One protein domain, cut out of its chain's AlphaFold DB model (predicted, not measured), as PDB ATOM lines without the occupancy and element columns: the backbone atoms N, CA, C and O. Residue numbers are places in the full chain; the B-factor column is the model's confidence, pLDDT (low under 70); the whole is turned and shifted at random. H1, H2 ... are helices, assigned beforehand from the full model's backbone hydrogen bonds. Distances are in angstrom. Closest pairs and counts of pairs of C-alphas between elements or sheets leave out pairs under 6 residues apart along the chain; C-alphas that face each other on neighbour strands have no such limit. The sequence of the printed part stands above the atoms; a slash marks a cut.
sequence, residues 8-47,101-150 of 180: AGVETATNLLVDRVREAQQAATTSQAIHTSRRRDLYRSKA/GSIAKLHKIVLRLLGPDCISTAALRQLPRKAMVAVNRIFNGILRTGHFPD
ATOM      1  N   ALA A   8      42.539  21.569  -5.945       60.59
ATOM      2  CA  ALA A   8      43.157  20.717  -6.956       60.59
ATOM      3  C   ALA A   8      42.768  19.232  -6.818       60.59
ATOM      4  O   ALA A   8      42.620  18.529  -7.817       60.59
ATOM      5  N   GLY A   9      42.559  18.737  -5.594       67.69
ATOM      6  CA  GLY A   9      42.133  17.357  -5.351       67.69
ATOM      7  C   GLY A   9      40.684  17.098  -5.774       67.69
ATOM      8  O   GLY A   9      40.380  16.030  -6.305       67.69
ATOM      9  N   VAL A  10      39.804  18.086  -5.586       68.25
ATOM     10  CA  VAL A  10      38.400  18.010  -6.023       68.25
ATOM     11  C   VAL A  10      38.318  18.072  -7.545       68.25
ATOM     12  O   VAL A  10      37.674  17.216  -8.146       68.25
ATOM     13  N   GLU A  11      39.027  19.010  -8.172       69.19
ATOM     14  CA  GLU A  11      39.070  19.141  -9.633       69.19
ATOM     15  C   GLU A  11      39.616  17.879 -10.304       69.19
ATOM     16  O   GLU A  11      38.990  17.340 -11.220       69.19
ATOM     17  N   THR A  12      40.723  17.338  -9.790       77.25
ATOM     18  CA  THR A  12      41.311  16.088 -10.295       77.25
ATOM     19  C   THR A  12      40.321  14.929 -10.190       77.25
ATOM     20  O   THR A  12      40.149  14.176 -11.146       77.25
ATOM     21  N   ALA A  13      39.615  14.803  -9.062       71.50
ATOM     22  CA  ALA A  13      38.610  13.760  -8.882       71.50
ATOM     23  C   ALA A  13      37.409  13.928  -9.829       71.50
ATOM     24  O   ALA A  13      36.898  12.934 -10.347       71.50
ATOM     25  N   THR A  14      36.971  15.166 -10.085       72.94
ATOM     26  CA  THR A  14      35.869  15.440 -11.021       72.94
ATOM     27  C   THR A  14      36.254  15.150 -12.466       72.94
ATOM     28  O   THR A  14      35.504  14.458 -13.150       72.94
ATOM     29  N   ASN A  15      37.440  15.577 -12.909       76.19
ATOM     30  CA  ASN A  15      37.930  15.317 -14.264       76.19
ATOM     31  C   ASN A  15      38.082  13.811 -14.505       76.19
ATOM     32  O   ASN A  15      37.582  13.285 -15.494       76.19
ATOM     33  N   LEU A  16      38.645  13.089 -13.533       80.19
ATOM     34  CA  LEU A  16      38.819  11.640 -13.615       80.19
ATOM     35  C   LEU A  16      37.481  10.881 -13.632       80.19
ATOM     36  O   LEU A  16      37.369   9.826 -14.255       80.19
ATOM     37  N   LEU A  17      36.446  11.406 -12.968       76.50
ATOM     38  CA  LEU A  17      35.096  10.852 -13.059       76.50
ATOM     39  C   LEU A  17      34.476  11.106 -14.441       76.50
ATOM     40  O   LEU A  17      33.908  10.178 -15.016       76.50
ATOM     41  N   VAL A  18      34.609  12.320 -14.980       74.19
ATOM     42  CA  VAL A  18      34.131  12.671 -16.327       74.19
ATOM     43  C   VAL A  18      34.803  11.790 -17.384       74.19
ATOM     44  O   VAL A  18      34.109  11.201 -18.215       74.19
ATOM     45  N   ASP A  19      36.119  11.600 -17.295       78.81
ATOM     46  CA  ASP A  19      36.877  10.744 -18.211       78.81
ATOM     47  C   ASP A  19      36.423   9.283 -18.133       78.81
ATOM     48  O   ASP A  19      36.130   8.666 -19.158       78.81
ATOM     49  N   ARG A  20      36.235   8.740 -16.924       77.25
ATOM     50  CA  ARG A  20      35.733   7.366 -16.745       77.25
ATOM     51  C   ARG A  20      34.316   7.172 -17.276       77.25
ATOM     52  O   ARG A  20      34.007   6.113 -17.822       77.25
ATOM     53  N   VAL A  21      33.440   8.162 -17.112       73.88
ATOM     54  CA  VAL A  21      32.082   8.113 -17.680       73.88
ATOM     55  C   VAL A  21      32.155   8.128 -19.206       73.88
ATOM     56  O   VAL A  21      31.476   7.333 -19.858       73.88
ATOM     57  N   ARG A  22      33.034   8.955 -19.780       73.31
ATOM     58  CA  ARG A  22      33.256   9.037 -21.226       73.31
ATOM     59  C   ARG A  22      33.798   7.728 -21.805       73.31
ATOM     60  O   ARG A  22      33.277   7.257 -22.818       73.31
ATOM     61  N   GLU A  23      34.780   7.113 -21.151       75.00
ATOM     62  CA  GLU A  23      35.322   5.797 -21.515       75.00
ATOM     63  C   GLU A  23      34.251   4.704 -21.447       75.00
ATOM     64  O   GLU A  23      34.091   3.930 -22.392       75.00
ATOM     65  N   ALA A  24      33.457   4.671 -20.371       72.19
ATOM     66  CA  ALA A  24      32.368   3.710 -20.222       72.19
ATOM     67  C   ALA A  24      31.316   3.855 -21.339       72.19
ATOM     68  O   ALA A  24      30.810   2.856 -21.856       72.19
ATOM     69  N   GLN A  25      31.028   5.086 -21.767       68.06
ATOM     70  CA  GLN A  25      30.131   5.367 -22.890       68.06
ATOM     71  C   GLN A  25      30.695   4.885 -24.231       68.06
ATOM     72  O   GLN A  25      29.959   4.319 -25.047       68.06
ATOM     73  N   GLN A  26      31.996   5.074 -24.461       71.12
ATOM     74  CA  GLN A  26      32.676   4.580 -25.660       71.12
ATOM     75  C   GLN A  26      32.705   3.047 -25.680       71.12
ATOM     76  O   GLN A  26      32.346   2.443 -26.689       71.12
ATOM     77  N   ALA A  27      33.019   2.405 -24.553       69.81
ATOM     78  CA  ALA A  27      33.014   0.950 -24.416       69.81
ATOM     79  C   ALA A  27      31.617   0.339 -24.641       69.81
ATOM     80  O   ALA A  27      31.486  -0.684 -25.324       69.81
ATOM     81  N   ALA A  28      30.560   0.981 -24.132       65.81
ATOM     82  CA  ALA A  28      29.177   0.570 -24.374       65.81
ATOM     83  C   ALA A  28      28.783   0.716 -25.853       65.81
ATOM     84  O   ALA A  28      28.172  -0.189 -26.424       65.81
ATOM     85  N   THR A  29      29.190   1.813 -26.500       66.12
ATOM     86  CA  THR A  29      28.937   2.061 -27.928       66.12
ATOM     87  C   THR A  29      29.645   1.027 -28.806       66.12
ATOM     88  O   THR A  29      29.020   0.433 -29.684       66.12
ATOM     89  N   THR A  30      30.917   0.732 -28.523       65.75
ATOM     90  CA  THR A  30      31.698  -0.304 -29.216       65.75
ATOM     91  C   THR A  30      31.077  -1.689 -29.027       65.75
ATOM     92  O   THR A  30      30.898  -2.428 -29.995       65.75
ATOM     93  N   SER A  31      30.645  -2.024 -27.809       60.34
ATOM     94  CA  SER A  31      29.980  -3.302 -27.512       60.34
ATOM     95  C   SER A  31      28.643  -3.451 -28.253       60.34
ATOM     96  O   SER A  31      28.347  -4.513 -28.808       60.34
ATOM     97  N   GLN A  32      27.846  -2.380 -28.336       57.66
ATOM     98  CA  GLN A  32      26.600  -2.365 -29.109       57.66
ATOM     99  C   GLN A  32      26.848  -2.425 -30.627       57.66
ATOM    100  O   GLN A  32      26.118  -3.118 -31.344       57.66
ATOM    101  N   ALA A  33      27.902  -1.778 -31.131       57.94
ATOM    102  CA  ALA A  33      28.307  -1.859 -32.533       57.94
ATOM    103  C   ALA A  33      28.725  -3.291 -32.925       57.94
ATOM    104  O   ALA A  33      28.262  -3.812 -33.942       57.94
ATOM    105  N   ILE A  34      29.501  -3.973 -32.075       56.53
ATOM    106  CA  ILE A  34      29.916  -5.372 -32.278       56.53
ATOM    107  C   ILE A  34      28.703  -6.319 -32.237       56.53
ATOM    108  O   ILE A  34      28.524  -7.149 -33.135       56.53
ATOM    109  N   HIS A  35      27.815  -6.173 -31.246       43.47
ATOM    110  CA  HIS A  35      26.614  -7.008 -31.112       43.47
ATOM    111  C   HIS A  35      25.638  -6.843 -32.295       43.47
ATOM    112  O   HIS A  35      25.098  -7.825 -32.814       43.47
ATOM    113  N   THR A  36      25.431  -5.613 -32.776       58.81
ATOM    114  CA  THR A  36      24.570  -5.349 -33.945       58.81
ATOM    115  C   THR A  36      25.193  -5.814 -35.261       58.81
ATOM    116  O   THR A  36      24.451  -6.202 -36.165       58.81
ATOM    117  N   SER A  37      26.525  -5.823 -35.387       55.97
ATOM    118  CA  SER A  37      27.211  -6.383 -36.561       55.97
ATOM    119  C   SER A  37      27.000  -7.896 -36.654       55.97
ATOM    120  O   SER A  37      26.531  -8.396 -37.675       55.97
ATOM    121  N   ARG A  38      27.171  -8.617 -35.535       58.09
ATOM    122  CA  ARG A  38      26.956 -10.075 -35.469       58.09
ATOM    123  C   ARG A  38      25.506 -10.473 -35.779       58.09
ATOM    124  O   ARG A  38      25.256 -11.487 -36.430       58.09
ATOM    125  N   ARG A  39      24.536  -9.647 -35.361       53.25
ATOM    126  CA  ARG A  39      23.103  -9.837 -35.653       53.25
ATOM    127  C   ARG A  39      22.761  -9.567 -37.129       53.25
ATOM    128  O   ARG A  39      21.919 -10.273 -37.686       53.25
ATOM    129  N   ARG A  40      23.432  -8.600 -37.771       55.38
ATOM    130  CA  ARG A  40      23.294  -8.291 -39.209       55.38
ATOM    131  C   ARG A  40      23.855  -9.402 -40.099       55.38
ATOM    132  O   ARG A  40      23.180  -9.805 -41.048       55.38
ATOM    133  N   ASP A  41      25.017  -9.959 -39.763       59.91
ATOM    134  CA  ASP A  41      25.623 -11.056 -40.532       59.91
ATOM    135  C   ASP A  41      24.789 -12.341 -40.473       59.91
ATOM    136  O   ASP A  41      24.625 -13.037 -41.479       59.91
ATOM    137  N   LEU A  42      24.155 -12.608 -39.326       60.91
ATOM    138  CA  LEU A  42      23.231 -13.731 -39.178       60.91
ATOM    139  C   LEU A  42      22.008 -13.598 -40.104       60.91
ATOM    140  O   LEU A  42      21.575 -14.578 -40.713       60.91
ATOM    141  N   TYR A  43      21.456 -12.386 -40.232       53.97
ATOM    142  CA  TYR A  43      20.306 -12.109 -41.099       53.97
ATOM    143  C   TYR A  43      20.675 -12.198 -42.585       53.97
ATOM    144  O   TYR A  43      19.953 -12.822 -43.363       53.97
ATOM    145  N   ARG A  44      21.842 -11.662 -42.968       55.12
ATOM    146  CA  ARG A  44      22.405 -11.776 -44.323       55.12
ATOM    147  C   ARG A  44      22.637 -13.240 -44.717       55.12
ATOM    148  O   ARG A  44      22.241 -13.650 -45.807       55.12
ATOM    149  N   SER A  45      23.190 -14.045 -43.809       60.66
ATOM    150  CA  SER A  45      23.421 -15.480 -44.019       60.66
ATOM    151  C   SER A  45      22.112 -16.264 -44.195       60.66
ATOM    152  O   SER A  45      21.976 -17.064 -45.125       60.66
ATOM    153  N   LYS A  46      21.095 -15.992 -43.361       56.06
ATOM    154  CA  LYS A  46      19.763 -16.613 -43.495       56.06
ATOM    155  C   LYS A  46      19.064 -16.218 -44.802       56.06
ATOM    156  O   LYS A  46      18.483 -17.084 -45.457       56.06
ATOM    157  N   ALA A  47      19.167 -14.956 -45.223       58.84
ATOM    158  CA  ALA A  47      18.602 -14.484 -46.488       58.84
ATOM    159  C   ALA A  47      19.255 -15.163 -47.709       58.84
ATOM    160  O   ALA A  47      18.552 -15.640 -48.599       58.84
ATOM    161  N   GLY A 101      25.656   8.264 -44.793       61.50
ATOM    162  CA  GLY A 101      25.515   9.719 -44.703       61.50
ATOM    163  C   GLY A 101      24.359  10.201 -43.815       61.50
ATOM    164  O   GLY A 101      24.500  11.205 -43.118       61.50
ATOM    165  N   SER A 102      23.239   9.477 -43.768       62.12
ATOM    166  CA  SER A 102      22.105   9.765 -42.879       62.12
ATOM    167  C   SER A 102      22.455   9.488 -41.415       62.12
ATOM    168  O   SER A 102      22.144  10.301 -40.544       62.12
ATOM    169  N   ILE A 103      23.172   8.392 -41.139       67.56
ATOM    170  CA  ILE A 103      23.631   8.052 -39.782       67.56
ATOM    171  C   ILE A 103      24.641   9.094 -39.285       67.56
ATOM    172  O   ILE A 103      24.506   9.599 -38.172       67.56
ATOM    173  N   ALA A 104      25.609   9.481 -40.120       68.31
ATOM    174  CA  ALA A 104      26.596  10.504 -39.775       68.31
ATOM    175  C   ALA A 104      25.950  11.877 -39.520       68.31
ATOM    176  O   ALA A 104      26.333  12.594 -38.590       68.31
ATOM    177  N   LYS A 105      24.927  12.240 -40.307       69.94
ATOM    178  CA  LYS A 105      24.165  13.481 -40.118       69.94
ATOM    179  C   LYS A 105      23.402  13.478 -38.793       69.94
ATOM    180  O   LYS A 105      23.472  14.463 -38.060       69.94
ATOM    181  N   LEU A 106      22.735  12.372 -38.461       71.31
ATOM    182  CA  LEU A 106      22.034  12.206 -37.186       71.31
ATOM    183  C   LEU A 106      23.005  12.240 -36.006       71.31
ATOM    184  O   LEU A 106      22.776  12.984 -35.057       71.31
ATOM    185  N   HIS A 107      24.128  11.528 -36.095       70.25
ATOM    186  CA  HIS A 107      25.162  11.537 -35.064       70.25
ATOM    187  C   HIS A 107      25.695  12.955 -34.806       70.25
ATOM    188  O   HIS A 107      25.794  13.392 -33.662       70.25
ATOM    189  N   LYS A 108      25.940  13.733 -35.867       71.44
ATOM    190  CA  LYS A 108      26.364  15.136 -35.759       71.44
ATOM    191  C   LYS A 108      25.311  16.029 -35.096       71.44
ATOM    192  O   LYS A 108      25.676  16.955 -34.374       71.44
ATOM    193  N   ILE A 109      24.023  15.784 -35.340       72.19
ATOM    194  CA  ILE A 109      22.929  16.515 -34.683       72.19
ATOM    195  C   ILE A 109      22.863  16.139 -33.201       72.19
ATOM    196  O   ILE A 109      22.821  17.030 -32.362       72.19
ATOM    197  N   VAL A 110      22.941  14.848 -32.873       70.44
ATOM    198  CA  VAL A 110      22.930  14.366 -31.484       70.44
ATOM    199  C   VAL A 110      24.094  14.969 -30.700       70.44
ATOM    200  O   VAL A 110      23.859  15.593 -29.673       70.44
ATOM    201  N   LEU A 111      25.320  14.915 -31.228       68.75
ATOM    202  CA  LEU A 111      26.489  15.535 -30.592       68.75
ATOM    203  C   LEU A 111      26.363  17.058 -30.443       68.75
ATOM    204  O   LEU A 111      26.931  17.646 -29.527       68.75
ATOM    205  N   ARG A 112      25.623  17.732 -31.332       64.06
ATOM    206  CA  ARG A 112      25.376  19.175 -31.202       64.06
ATOM    207  C   ARG A 112      24.443  19.517 -30.048       64.06
ATOM    208  O   ARG A 112      24.585  20.615 -29.515       64.06
ATOM    209  N   LEU A 113      23.545  18.606 -29.695       71.06
ATOM    210  CA  LEU A 113      22.558  18.763 -28.629       71.06
ATOM    211  C   LEU A 113      23.062  18.260 -27.267       71.06
ATOM    212  O   LEU A 113      22.397  18.497 -26.264       71.06
ATOM    213  N   LEU A 114      24.215  17.584 -27.225       80.12
ATOM    214  CA  LEU A 114      24.898  17.256 -25.974       80.12
ATOM    215  C   LEU A 114      25.603  18.490 -25.397       80.12
ATOM    216  O   LEU A 114      26.016  19.395 -26.137       80.12
ATOM    217  N   GLY A 115      25.737  18.494 -24.068       75.75
ATOM    218  CA  GLY A 115      26.533  19.471 -23.336       75.75
ATOM    219  C   GLY A 115      28.015  19.445 -23.745       75.75
ATOM    220  O   GLY A 115      28.444  18.575 -24.514       75.75
ATOM    221  N   PRO A 116      28.819  20.415 -23.274       76.00
ATOM    222  CA  PRO A 116      30.253  20.504 -23.577       76.00
ATOM    223  C   PRO A 116      31.051  19.233 -23.228       76.00
ATOM    224  O   PRO A 116      32.068  18.941 -23.853       76.00
ATOM    225  N   ASP A 117      30.567  18.470 -22.258       78.44
ATOM    226  CA  ASP A 117      31.108  17.210 -21.748       78.44
ATOM    227  C   ASP A 117      30.765  15.978 -22.599       78.44
ATOM    228  O   ASP A 117      31.311  14.895 -22.381       78.44
ATOM    229  N   CYS A 118      29.889  16.122 -23.599       78.06
ATOM    230  CA  CYS A 118      29.393  15.026 -24.432       78.06
ATOM    231  C   CYS A 118      28.718  13.883 -23.637       78.06
ATOM    232  O   CYS A 118      28.610  12.760 -24.149       78.06
ATOM    233  N   ILE A 119      28.247  14.127 -22.409       81.19
ATOM    234  CA  ILE A 119      27.549  13.106 -21.623       81.19
ATOM    235  C   ILE A 119      26.082  13.080 -22.055       81.19
ATOM    236  O   ILE A 119      25.392  14.095 -22.102       81.19
ATOM    237  N   SER A 120      25.590  11.894 -22.419       82.56
ATOM    238  CA  SER A 120      24.198  11.737 -22.840       82.56
ATOM    239  C   SER A 120      23.307  11.415 -21.646       82.56
ATOM    240  O   SER A 120      23.689  10.665 -20.748       82.56
ATOM    241  N   THR A 121      22.067  11.902 -21.668       81.38
ATOM    242  CA  THR A 121      21.057  11.546 -20.657       81.38
ATOM    243  C   THR A 121      20.816  10.034 -20.601       81.38
ATOM    244  O   THR A 121      20.587   9.473 -19.531       81.38
ATOM    245  N   ALA A 122      20.922   9.350 -21.743       81.38
ATOM    246  CA  ALA A 122      20.856   7.895 -21.830       81.38
ATOM    247  C   ALA A 122      21.990   7.212 -21.050       81.38
ATOM    248  O   ALA A 122      21.740   6.231 -20.356       81.38
ATOM    249  N   ALA A 123      23.209   7.746 -21.116       81.12
ATOM    250  CA  ALA A 123      24.337   7.201 -20.377       81.12
ATOM    251  C   ALA A 123      24.217   7.418 -18.871       81.12
ATOM    252  O   ALA A 123      24.463   6.483 -18.114       81.12
ATOM    253  N   LEU A 124      23.743   8.591 -18.435       82.56
ATOM    254  CA  LEU A 124      23.444   8.838 -17.019       82.56
ATOM    255  C   LEU A 124      22.425   7.827 -16.475       82.56
ATOM    256  O   LEU A 124      22.589   7.309 -15.372       82.56
ATOM    257  N   ARG A 125      21.408   7.477 -17.274       83.44
ATOM    258  CA  ARG A 125      20.407   6.456 -16.917       83.44
ATOM    259  C   ARG A 125      20.963   5.030 -16.872       83.44
ATOM    260  O   ARG A 125      20.346   4.175 -16.247       83.44
ATOM    261  N   GLN A 126      22.083   4.764 -17.541       88.31
ATOM    262  CA  GLN A 126      22.726   3.447 -17.598       88.31
ATOM    263  C   GLN A 126      23.870   3.294 -16.585       88.31
ATOM    264  O   GLN A 126      24.533   2.256 -16.566       88.31
ATOM    265  N   LEU A 127      24.110   4.294 -15.730       86.56
ATOM    266  CA  LEU A 127      25.177   4.221 -14.740       86.56
ATOM    267  C   LEU A 127      24.930   3.094 -13.722       86.56
ATOM    268  O   LEU A 127      23.825   2.958 -13.187       86.56
ATOM    269  N   PRO A 128      25.963   2.306 -13.375       90.81
ATOM    270  CA  PRO A 128      25.843   1.311 -12.321       90.81
ATOM    271  C   PRO A 128      25.620   1.994 -10.966       90.81
ATOM    272  O   PRO A 128      26.141   3.077 -10.697       90.81
ATOM    273  N   ARG A 129      24.912   1.319 -10.051       91.69
ATOM    274  CA  ARG A 129      24.549   1.870  -8.729       91.69
ATOM    275  C   ARG A 129      25.746   2.434  -7.949       91.69
ATOM    276  O   ARG A 129      25.617   3.466  -7.299       91.69
ATOM    277  N   LYS A 130      26.919   1.794  -8.046       90.94
ATOM    278  CA  LYS A 130      28.164   2.276  -7.418       90.94
ATOM    279  C   LYS A 130      28.593   3.650  -7.955       90.94
ATOM    280  O   LYS A 130      28.982   4.506  -7.165       90.94
ATOM    281  N   ALA A 131      28.484   3.869  -9.265       88.75
ATOM    282  CA  ALA A 131      28.803   5.153  -9.886       88.75
ATOM    283  C   ALA A 131      27.799   6.235  -9.470       88.75
ATOM    284  O   ALA A 131      28.208   7.327  -9.096       88.75
ATOM    285  N   MET A 132      26.504   5.911  -9.417       91.62
ATOM    286  CA  MET A 132      25.471   6.851  -8.959       91.62
ATOM    287  C   MET A 132      25.709   7.324  -7.512       91.62
ATOM    288  O   MET A 132      25.570   8.507  -7.214       91.62
ATOM    289  N   VAL A 133      26.138   6.427  -6.614       93.44
ATOM    290  CA  VAL A 133      26.513   6.801  -5.236       93.44
ATOM    291  C   VAL A 133      27.726   7.737  -5.217       93.44
ATOM    292  O   VAL A 133      27.740   8.692  -4.441       93.44
ATOM    293  N   ALA A 134      28.735   7.490  -6.056       90.31
ATOM    294  CA  ALA A 134      29.904   8.361  -6.158       90.31
ATOM    295  C   ALA A 134      29.524   9.762  -6.665       90.31
ATOM    296  O   ALA A 134      29.915  10.755  -6.056       90.31
ATOM    297  N   VAL A 135      28.693   9.834  -7.707       90.69
ATOM    298  CA  VAL A 135      28.163  11.091  -8.257       90.69
ATOM    299  C   VAL A 135      27.390  11.872  -7.189       90.69
ATOM    300  O   VAL A 135      27.683  13.040  -6.954       90.69
ATOM    301  N   ASN A 136      26.486  11.219  -6.451       93.69
ATOM    302  CA  ASN A 136      25.737  11.867  -5.369       93.69
ATOM    303  C   ASN A 136      26.644  12.426  -4.265       93.69
ATOM    304  O   ASN A 136      26.382  13.504  -3.736       93.69
ATOM    305  N   ARG A 137      27.726  11.722  -3.910       93.94
ATOM    306  CA  ARG A 137      28.697  12.220  -2.922       93.94
ATOM    307  C   ARG A 137      29.402  13.485  -3.405       93.94
ATOM    308  O   ARG A 137      29.594  14.392  -2.602       93.94
ATOM    309  N   ILE A 138      29.748  13.552  -4.690       90.88
ATOM    310  CA  ILE A 138      30.371  14.734  -5.296       90.88
ATOM    311  C   ILE A 138      29.397  15.915  -5.275       90.88
ATOM    312  O   ILE A 138      29.759  16.972  -4.765       90.88
ATOM    313  N   PHE A 139      28.153  15.722  -5.725       91.56
ATOM    314  CA  PHE A 139      27.130  16.775  -5.686       91.56
ATOM    315  C   PHE A 139      26.889  17.292  -4.269       91.56
ATOM    316  O   PHE A 139      26.931  18.497  -4.036       91.56
ATOM    317  N   ASN A 140      26.718  16.394  -3.298       94.12
ATOM    318  CA  ASN A 140      26.538  16.787  -1.902       94.12
ATOM    319  C   ASN A 140      27.771  17.508  -1.337       94.12
ATOM    320  O   ASN A 140      27.629  18.408  -0.515       94.12
ATOM    321  N   GLY A 141      28.978  17.132  -1.767       93.62
ATOM    322  CA  GLY A 141      30.209  17.843  -1.428       93.62
ATOM    323  C   GLY A 141      30.204  19.274  -1.959       93.62
ATOM    324  O   GLY A 141      30.396  20.203  -1.182       93.62
ATOM    325  N   ILE A 142      29.906  19.450  -3.248       92.75
ATOM    326  CA  ILE A 142      29.832  20.757  -3.920       92.75
ATOM    327  C   ILE A 142      28.771  21.654  -3.276       92.75
ATOM    328  O   ILE A 142      29.045  22.816  -2.997       92.75
ATOM    329  N   LEU A 143      27.582  21.122  -2.978       93.12
ATOM    330  CA  LEU A 143      26.511  21.894  -2.338       93.12
ATOM    331  C   LEU A 143      26.890  22.368  -0.928       93.12
ATOM    332  O   LEU A 143      26.478  23.446  -0.515       93.12
ATOM    333  N   ARG A 144      27.691  21.587  -0.194       94.50
ATOM    334  CA  ARG A 144      28.180  21.970   1.140       94.50
ATOM    335  C   ARG A 144      29.310  22.991   1.088       94.50
ATOM    336  O   ARG A 144      29.414  23.804   1.999       94.50
ATOM    337  N   THR A 145      30.179  22.919   0.082       93.06
ATOM    338  CA  THR A 145      31.332  23.823  -0.050       93.06
ATOM    339  C   THR A 145      31.016  25.082  -0.854       93.06
ATOM    340  O   THR A 145      31.780  26.039  -0.794       93.06
ATOM    341  N   GLY A 146      29.931  25.079  -1.636       91.75
ATOM    342  CA  GLY A 146      29.595  26.145  -2.581       91.75
ATOM    343  C   GLY A 146      30.581  26.272  -3.748       91.75
ATOM    344  O   GLY A 146      30.514  27.238  -4.504       91.75
ATOM    345  N   HIS A 147      31.516  25.328  -3.900       91.12
ATOM    346  CA  HIS A 147      32.578  25.410  -4.895       91.12
ATOM    347  C   HIS A 147      32.259  24.545  -6.114       91.12
ATOM    348  O   HIS A 147      32.354  23.318  -6.064       91.12
ATOM    349  N   PHE A 148      31.897  25.200  -7.217       87.00
ATOM    350  CA  PHE A 148      31.566  24.540  -8.477       87.00
ATOM    351  C   PHE A 148      32.801  24.400  -9.379       87.00
ATOM    352  O   PHE A 148      33.543  25.379  -9.516       87.00
ATOM    353  N   PRO A 149      32.988  23.247 -10.049       86.50
ATOM    354  CA  PRO A 149      34.027  23.082 -11.060       86.50
ATOM    355  C   PRO A 149      33.886  24.103 -12.191       86.50
ATOM    356  O   PRO A 149      32.778  24.397 -12.646       86.50
ATOM    357  N   ASP A 150      35.007  24.598 -12.711       84.12
ATOM    358  CA  ASP A 150      34.993  25.564 -13.816       84.12
ATOM    359  C   ASP A 150      34.378  25.000 -15.100       84.12
ATOM    360  O   ASP A 150      33.794  25.743 -15.889       84.12
TER     361      ASP A 150
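What this domain is: This is residues 8 to 47 and 101 to 150 of the 180 residues of the protein "Probable RNA-directed DNA polymerase from transposon X-element" of Eumeta variegata (UniProt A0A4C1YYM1). One long helix, H1, makes the longest axis; near its first half the short H3 and the helix H4 are gathered loosely, while its residues 29 to 47 stick out as a free arm. H2 is a separate helix away from H1, joined by a loop to H3, and its residues 101 to 109 also stand free. The 90 printed residues hold four named helices, in the order H1, H2, H3, H4, and no named strand: the class is all helix. The whole is only just loose, close to extended, with a radius of gyration of the C-alphas of 17.8 A and spans of 61 by 28 by 19 A.

How they stand to each other: H1, residues 8 to 47, touches no helix. It is apart from H2, residues 101 to 113. H1 is close to but not clearly touching H3, residues 121 to 125; their closest C-alphas, those of Gln 25 and Ala 123, are 6.6 A apart. H1 is also close to but not clearly touching H4, residues 129 to 145; their closest C-alphas, those of Thr 14 and Ile 138, are 8.0 A apart. H1 and H4 run opposite ways at a shallow tilt of 29 degrees. H2 is apart from H3 and H4, and H3 is apart from H4. In H1, H2, H3 and H4 every O i to N i+4 pair is within hydrogen-bond range.

Where its parts are: H1 begins at C-alpha 8, (43.157, 20.717, -6.956), and measures 58.4 A from first to last C-alpha. H2 measures 18.7 A, H3 6.3 A and H4 24.6 A. H4 ends at C-alpha 145, (31.332, 23.823, -0.050).

The domain as a whole: The C-alphas farthest apart, of Ala 47 and Thr 145, are 61.5 A apart. Residues 48 to 100 are not printed, and C-alphas 47 and 101 are 25.2 A apart across this cut. The link from H2 to H3 is short and that from H3 to H4 tight. Mean pLDDT of the printed part is 74.9; 33 residues are under 70, among them 27 to 47 and 101 to 105.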